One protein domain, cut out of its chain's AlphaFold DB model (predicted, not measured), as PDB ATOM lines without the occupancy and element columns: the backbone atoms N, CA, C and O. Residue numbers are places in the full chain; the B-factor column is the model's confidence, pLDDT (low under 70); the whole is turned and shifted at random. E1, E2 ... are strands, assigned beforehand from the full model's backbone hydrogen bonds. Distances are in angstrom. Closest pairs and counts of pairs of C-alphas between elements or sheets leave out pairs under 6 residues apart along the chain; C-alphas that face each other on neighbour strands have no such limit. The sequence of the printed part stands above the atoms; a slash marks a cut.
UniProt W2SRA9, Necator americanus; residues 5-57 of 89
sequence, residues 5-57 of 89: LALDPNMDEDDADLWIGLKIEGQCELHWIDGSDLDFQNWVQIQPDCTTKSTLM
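AT A GLANCE: This is residues 5 to 57 of the 89 residues of a protein of Necator americanus (UniProt W2SRA9). With little regular structure, this is a small three-stranded sheet, a wide loop of residues 33 to 53 swinging out from it and back, and a tail whose residues 6 to 15 stick out. The 53 printed residues include E1, E2 and E3, 16 residues in all; the class is all strand, the order E2 - E1 - E3, antiparallel. The whole is loose, with a radius of gyration of the C-alphas of 12.7 A, and elongated, spanning 37 by 23 by 16 A.

HOW THE PARTS SIT: E1, residues 18 to 25, bends by 66 degrees at residue 21. It forms a hairpin with E2, residues 29 to 32; N 23 and O 31 are 2.9 A apart, within hydrogen-bond range. On E3, residues 54 to 57, N 57 and O 18 of E1 are 2.8 A apart, also within range. E2 and E3 are edge strands and apart. The sheet is only just strongly twisted, its C-alphas up to 4.1 A off the best plane.

IN THESE COORDINATES: E1 runs 19.6 A from C-alpha 18 at (-2.669, 24.275, -13.479). E2 and E3 each measure 10.4 A; E3 ends at C-alpha 57, (-4.300, 26.173, -17.864).

THE WHOLE: The printed part has no cut. The link E2 to E3 is long, 21 residues. Residues 5 to 15 are under pLDDT 70.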
ATOM      1  N   LEU A   5       4.312  23.666 -20.433       56.06
ATOM      2  CA  LEU A   5       3.895  22.274 -20.644       56.06
ATOM      3  C   LEU A   5       5.067  21.278 -20.585       56.06
ATOM      4  O   LEU A   5       4.854  20.083 -20.433       56.06
ATOM      5  N   ALA A   6       6.308  21.760 -20.706       57.47
ATOM      6  CA  ALA A   6       7.513  20.944 -20.587       57.47
ATOM      7  C   ALA A   6       8.067  20.885 -19.150       57.47
ATOM      8  O   ALA A   6       9.063  20.197 -18.927       57.47
ATOM      9  N   LEU A   7       7.464  21.609 -18.192       61.75
ATOM     10  CA  LEU A   7       7.909  21.621 -16.793       61.75
ATOM     11  C   LEU A   7       7.617  20.300 -16.074       61.75
ATOM     12  O   LEU A   7       8.384  19.931 -15.189       61.75
ATOM     13  N   ASP A   8       6.570  19.576 -16.481       59.44
ATOM     14  CA  ASP A   8       6.301  18.225 -15.989       59.44
ATOM     15  C   ASP A   8       5.719  17.317 -17.093       59.44
ATOM     16  O   ASP A   8       4.513  17.323 -17.338       59.44
ATOM     17  N   PRO A   9       6.562  16.531 -17.788       56.75
ATOM     18  CA  PRO A   9       6.122  15.604 -18.830       56.75
ATOM     19  C   PRO A   9       5.457  14.330 -18.278       56.75
ATOM     20  O   PRO A   9       5.055  13.488 -19.078       56.75
ATOM     21  N   ASN A  10       5.389  14.161 -16.949       54.00
ATOM     22  CA  ASN A  10       4.764  13.014 -16.280       54.00
ATOM     23  C   ASN A  10       3.498  13.413 -15.510       54.00
ATOM     24  O   ASN A  10       3.110  12.701 -14.586       54.00
ATOM     25  N   MET A  11       2.868  14.540 -15.857       58.19
ATOM     26  CA  MET A  11       1.479  14.775 -15.466       58.19
ATOM     27  C   MET A  11       0.660  13.623 -16.069       58.19
ATOM     28  O   MET A  11       0.442  13.575 -17.278       58.19
ATOM     29  N   ASP A  12       0.362  12.615 -15.246       57.19
ATOM     30  CA  ASP A  12      -0.412  11.434 -15.630       57.19
ATOM     31  C   ASP A  12      -1.795  11.860 -16.157       57.19
ATOM     32  O   ASP A  12      -2.305  12.910 -15.776       57.19
ATOM     33  N   GLU A  13      -2.428  11.019 -16.991       54.28
ATOM     34  CA  GLU A  13      -3.710  11.279 -17.685       54.28
ATOM     35  C   GLU A  13      -4.908  11.664 -16.778       54.28
ATOM     36  O   GLU A  13      -5.964  12.039 -17.288       54.28
ATOM     37  N   ASP A  14      -4.750  11.654 -15.449       56.00
ATOM     38  CA  ASP A  14      -5.599  12.390 -14.497       56.00
ATOM     39  C   ASP A  14      -5.188  13.888 -14.442       56.00
ATOM     40  O   ASP A  14      -4.989  14.458 -13.365       56.00
ATOM     41  N   ASP A  15      -5.041  14.501 -15.628       63.56
ATOM     42  CA  ASP A  15      -4.533  15.852 -15.932       63.56
ATOM     43  C   ASP A  15      -5.122  16.921 -14.990       63.56
ATOM     44  O   ASP A  15      -6.210  17.466 -15.205       63.56
ATOM     45  N   ALA A  16      -4.400  17.247 -13.920       76.25
ATOM     46  CA  ALA A  16      -4.799  18.324 -13.031       76.25
ATOM     47  C   ALA A  16      -4.451  19.667 -13.688       76.25
ATOM     48  O   ALA A  16      -3.281  20.042 -13.765       76.25
ATOM     49  N   ASP A  17      -5.465  20.405 -14.143       87.25
ATOM     50  CA  ASP A  17      -5.274  21.744 -14.706       87.25
ATOM     51  C   ASP A  17      -4.490  22.641 -13.739       87.25
ATOM     52  O   ASP A  17      -4.684  22.576 -12.523       87.25
ATOM     53  N   LEU A  18      -3.615  23.491 -14.272       89.62
ATOM     54  CA  LEU A  18      -2.669  24.275 -13.479       89.62
ATOM     55  C   LEU A  18      -3.194  25.681 -13.222       89.62
ATOM     56  O   LEU A  18      -3.522  26.398 -14.167       89.62
ATOM     57  N   TRP A  19      -3.183  26.135 -11.970       92.69
ATOM     58  CA  TRP A  19      -3.365  27.555 -11.688       92.69
ATOM     59  C   TRP A  19      -2.213  28.353 -12.294       92.69
ATOM     60  O   TRP A  19      -1.035  28.048 -12.069       92.69
ATOM     61  N   ILE A  20      -2.575  29.409 -13.019       93.69
ATOM     62  CA  ILE A  20      -1.650  30.418 -13.532       93.69
ATOM     63  C   ILE A  20      -1.955  31.778 -12.899       93.69
ATOM     64  O   ILE A  20      -3.034  32.013 -12.357       93.69
ATOM     65  N   GLY A  21      -0.997  32.699 -12.974       94.31
ATOM     66  CA  GLY A  21      -1.078  34.005 -12.319       94.31
ATOM     67  C   GLY A  21      -2.079  35.005 -12.915       94.31
ATOM     68  O   GLY A  21      -2.026  36.170 -12.532       94.31
ATOM     69  N   LEU A  22      -2.948  34.614 -13.852       95.00
ATOM     70  CA  LEU A  22      -3.890  35.527 -14.508       95.00
ATOM     71  C   LEU A  22      -5.176  35.659 -13.684       95.00
ATOM     72  O   LEU A  22      -5.857  34.663 -13.407       95.00
ATOM     73  N   LYS A  23      -5.529  36.892 -13.317       92.44
ATOM     74  CA  LYS A  23      -6.732  37.223 -12.546       92.44
ATOM     75  C   LYS A  23      -7.722  38.049 -13.342       92.44
ATOM     76  O   LYS A  23      -7.350  38.782 -14.253       92.44
ATOM     77  N   ILE A  24      -8.980  37.945 -12.918       91.69
ATOM     78  CA  ILE A  24     -10.087  38.772 -13.390       91.69
ATOM     79  C   ILE A  24     -10.616  39.588 -12.215       91.69
ATOM     80  O   ILE A  24     -10.978  39.035 -11.172       91.69
ATOM     81  N   GLU A  25     -10.676  40.906 -12.387       87.44
ATOM     82  CA  GLU A  25     -11.197  41.847 -11.395       87.44
ATOM     83  C   GLU A  25     -12.198  42.838 -12.006       87.44
ATOM     84  O   GLU A  25     -12.335  42.966 -13.222       87.44
ATOM     85  N   GLY A  26     -12.949  43.530 -11.142       85.00
ATOM     86  CA  GLY A  26     -13.844  44.614 -11.546       85.00
ATOM     87  C   GLY A  26     -14.845  44.224 -12.640       85.00
ATOM     88  O   GLY A  26     -15.652  43.311 -12.469       85.00
ATOM     89  N   GLN A  27     -14.809  44.961 -13.752       85.31
ATOM     90  CA  GLN A  27     -15.674  44.774 -14.922       85.31
ATOM     91  C   GLN A  27     -15.020  43.863 -15.973       85.31
ATOM     92  O   GLN A  27     -15.005  44.198 -17.155       85.31
ATOM     93  N   CYS A  28     -14.512  42.702 -15.547       88.44
ATOM     94  CA  CYS A  28     -13.797  41.752 -16.408       88.44
ATOM     95  C   CYS A  28     -12.407  42.228 -16.861       88.44
ATOM     96  O   CYS A  28     -11.978  41.981 -17.987       88.44
ATOM     97  N   GLU A  29     -11.697  42.932 -15.983       92.12
ATOM     98  CA  GLU A  29     -10.328  43.370 -16.231       92.12
ATOM     99  C   GLU A  29      -9.352  42.227 -15.947       92.12
ATOM    100  O   GLU A  29      -9.322  41.683 -14.842       92.12
ATOM    101  N   LEU A  30      -8.553  41.879 -16.954       94.00
ATOM    102  CA  LEU A  30      -7.548  40.823 -16.894       94.00
ATOM    103  C   LEU A  30      -6.176  41.405 -16.555       94.00
ATOM    104  O   LEU A  30      -5.727  42.337 -17.222       94.00
ATOM    105  N   HIS A  31      -5.490  40.825 -15.574       94.62
ATOM    106  CA  HIS A  31      -4.106  41.188 -15.261       94.62
ATOM    107  C   HIS A  31      -3.337  40.023 -14.638       94.62
ATOM    108  O   HIS A  31      -3.901  39.181 -13.932       94.62
ATOM    109  N   TRP A  32      -2.030  39.990 -14.883       95.62
ATOM    110  CA  TRP A  32      -1.126  39.085 -14.188       95.62
ATOM    111  C   TRP A  32      -0.843  39.592 -12.772       95.62
ATOM    112  O   TRP A  32      -0.690  40.793 -12.543       95.62
ATOM    113  N   ILE A  33      -0.763  38.680 -11.800       93.94
ATOM    114  CA  ILE A  33      -0.489  39.028 -10.393       93.94
ATOM    115  C   ILE A  33       0.897  39.637 -10.156       93.94
ATOM    116  O   ILE A  33       1.116  40.239  -9.105       93.94
ATOM    117  N   ASP A  34       1.829  39.458 -11.088       93.00
ATOM    118  CA  ASP A  34       3.173  40.034 -11.042       93.00
ATOM    119  C   ASP A  34       3.237  41.450 -11.644       93.00
ATOM    120  O   ASP A  34       4.254  42.129 -11.513       93.00
ATOM    121  N   GLY A  35       2.142  41.920 -12.255       94.50
ATOM    122  CA  GLY A  35       2.044  43.227 -12.901       94.50
ATOM    123  C   GLY A  35       2.614  43.286 -14.318       94.50
ATOM    124  O   GLY A  35       2.734  44.388 -14.854       94.50
ATOM    125  N   SER A  36       2.969  42.149 -14.922       93.69
ATOM    126  CA  SER A  36       3.375  42.087 -16.327       93.69
ATOM    127  C   SER A  36       2.221  42.431 -17.280       93.69
ATOM    128  O   SER A  36       1.036  42.289 -16.953       93.69
ATOM    129  N   ASP A  37       2.570  42.908 -18.477       95.50
ATOM    130  CA  ASP A  37       1.591  43.245 -19.509       95.50
ATOM    131  C   ASP A  37       0.909  41.978 -20.057       95.50
ATOM    132  O   ASP A  37       1.542  40.949 -20.289       95.50
ATOM    133  N   LEU A  38      -0.398  42.054 -20.326       93.62
ATOM    134  CA  LEU A  38      -1.141  40.973 -20.978       93.62
ATOM    135  C   LEU A  38      -0.959  41.030 -22.504       93.62
ATOM    136  O   LEU A  38      -1.834  41.498 -23.236       93.62
ATOM    137  N   ASP A  39       0.186  40.562 -22.991       95.19
ATOM    138  CA  ASP A  39       0.560  40.569 -24.413       95.19
ATOM    139  C   ASP A  39       0.182  39.281 -25.173       95.19
ATOM    140  O   ASP A  39       0.152  39.260 -26.408       95.19
ATOM    141  N   PHE A  40      -0.172  38.220 -24.446       92.81
ATOM    142  CA  PHE A  40      -0.592  36.935 -24.989       92.81
ATOM    143  C   PHE A  40      -1.813  36.373 -24.268       92.81
ATOM    144  O   PHE A  40      -1.936  36.471 -23.049       92.81
ATOM    145  N   GLN A  41      -2.702  35.735 -25.036       93.44
ATOM    146  CA  GLN A  41      -3.897  35.074 -24.523       93.44
ATOM    147  C   GLN A  41      -4.185  33.770 -25.276       93.44
ATOM    148  O   GLN A  41      -4.096  33.745 -26.503       93.44
ATOM    149  N   ASN A  42      -4.560  32.700 -24.561       94.62
ATOM    150  CA  ASN A  42      -4.882  31.393 -25.156       94.62
ATOM    151  C   ASN A  42      -6.149  30.758 -24.563       94.62
ATOM    152  O   ASN A  42      -6.120  29.651 -24.040       94.62
ATOM    153  N   TRP A  43      -7.272  31.464 -24.614       95.06
ATOM    154  CA  TRP A  43      -8.537  30.991 -24.049       95.06
ATOM    155  C   TRP A  43      -9.133  29.792 -24.799       95.06
ATOM    156  O   TRP A  43      -9.015  29.676 -26.024       95.06
ATOM    157  N   VAL A  44      -9.853  28.933 -24.076       95.38
ATOM    158  CA  VAL A  44     -10.841  28.039 -24.696       95.38
ATOM    159  C   VAL A  44     -12.032  28.848 -25.220       95.38
ATOM    160  O   VAL A  44     -12.203  30.035 -24.933       95.38
ATOM    161  N   GLN A  45     -12.883  28.208 -26.019       94.00
ATOM    162  CA  GLN A  45     -14.063  28.871 -26.565       94.00
ATOM    163  C   GLN A  45     -14.979  29.382 -25.435       94.00
ATOM    164  O   GLN A  45     -15.229  28.662 -24.474       94.00
ATOM    165  N   ILE A  46     -15.527  30.596 -25.591       91.00
ATOM    166  CA  ILE A  46     -16.499  31.215 -24.658       91.00
ATOM    167  C   ILE A  46     -15.867  31.641 -23.307       91.00
ATOM    168  O   ILE A  46     -16.572  31.898 -22.340       91.00
ATOM    169  N   GLN A  47     -14.543  31.786 -23.241       92.19
ATOM    170  CA  GLN A  47     -13.815  32.303 -22.074       92.19
ATOM    171  C   GLN A  47     -13.130  33.650 -22.389       92.19
ATOM    172  O   GLN A  47     -12.877  33.930 -23.568       92.19
ATOM    173  N   PRO A  48     -12.823  34.487 -21.376       90.88
ATOM    174  CA  PRO A  48     -13.052  34.283 -19.935       90.88
ATOM    175  C   PRO A  48     -14.512  34.471 -19.476       90.88
ATOM    176  O   PRO A  48     -15.247  35.279 -20.048       90.88
ATOM    177  N   ASP A  49     -14.908  33.791 -18.392       89.62
ATOM    178  CA  ASP A  49     -16.114  34.118 -17.619       89.62
ATOM    179  C   ASP A  49     -15.799  35.175 -16.547       89.62
ATOM    180  O   ASP A  49     -15.130  34.920 -15.539       89.62
ATOM    181  N   CYS A  50     -16.358  36.367 -16.748       88.50
ATOM    182  CA  CYS A  50     -16.173  37.540 -15.898       88.50
ATOM    183  C   CYS A  50     -16.734  37.406 -14.469       88.50
ATOM    184  O   CYS A  50     -16.557  38.315 -13.656       88.50
ATOM    185  N   THR A  51     -17.458  36.329 -14.152       85.94
ATOM    186  CA  THR A  51     -17.991  36.068 -12.803       85.94
ATOM    187  C   THR A  51     -17.007  35.334 -11.895       85.94
ATOM    188  O   THR A  51     -17.174  35.328 -10.674       85.94
ATOM    189  N   THR A  52     -15.960  34.761 -12.482       83.31
ATOM    190  CA  THR A  52     -14.914  34.006 -11.788       83.31
ATOM    191  C   THR A  52     -13.634  34.840 -11.674       83.31
ATOM    192  O   THR A  52     -13.484  35.854 -12.353       83.31
ATOM    193  N   LYS A  53     -12.718  34.464 -10.774       86.62
ATOM    194  CA  LYS A  53     -11.565  35.318 -10.410       86.62
ATOM    195  C   LYS A  53     -10.199  34.750 -10.772       86.62
ATOM    196  O   LYS A  53      -9.200  35.457 -10.642       86.62
ATOM    197  N   SER A  54     -10.128  33.477 -11.142       91.88
ATOM    198  CA  SER A  54      -8.866  32.746 -11.261       91.88
ATOM    199  C   SER A  54      -8.832  31.948 -12.553       91.88
ATOM    200  O   SER A  54      -9.878  31.540 -13.053       91.88
ATOM    201  N   THR A  55      -7.629  31.744 -13.084       94.25
ATOM    202  CA  THR A  55      -7.421  31.123 -14.395       94.25
ATOM    203  C   THR A  55      -6.644  29.821 -14.253       94.25
ATOM    204  O   THR A  55      -5.598  29.785 -13.601       94.25
ATOM    205  N   LEU A  56      -7.157  28.770 -14.886       93.12
ATOM    206  CA  LEU A  56      -6.517  27.470 -15.034       93.12
ATOM    207  C   LEU A  56      -5.985  27.308 -16.459       93.12
ATOM    208  O   LEU A  56      -6.585  27.801 -17.416       93.12
ATOM    209  N   MET A  57      -4.873  26.594 -16.594       92.12
ATOM    210  CA  MET A  57      -4.300  26.173 -17.864       92.12
ATOM    211  C   MET A  57      -4.405  24.654 -17.998       92.12
ATOM    212  O   MET A  57      -3.912  23.915 -17.147       92.12
TER     213      MET A  57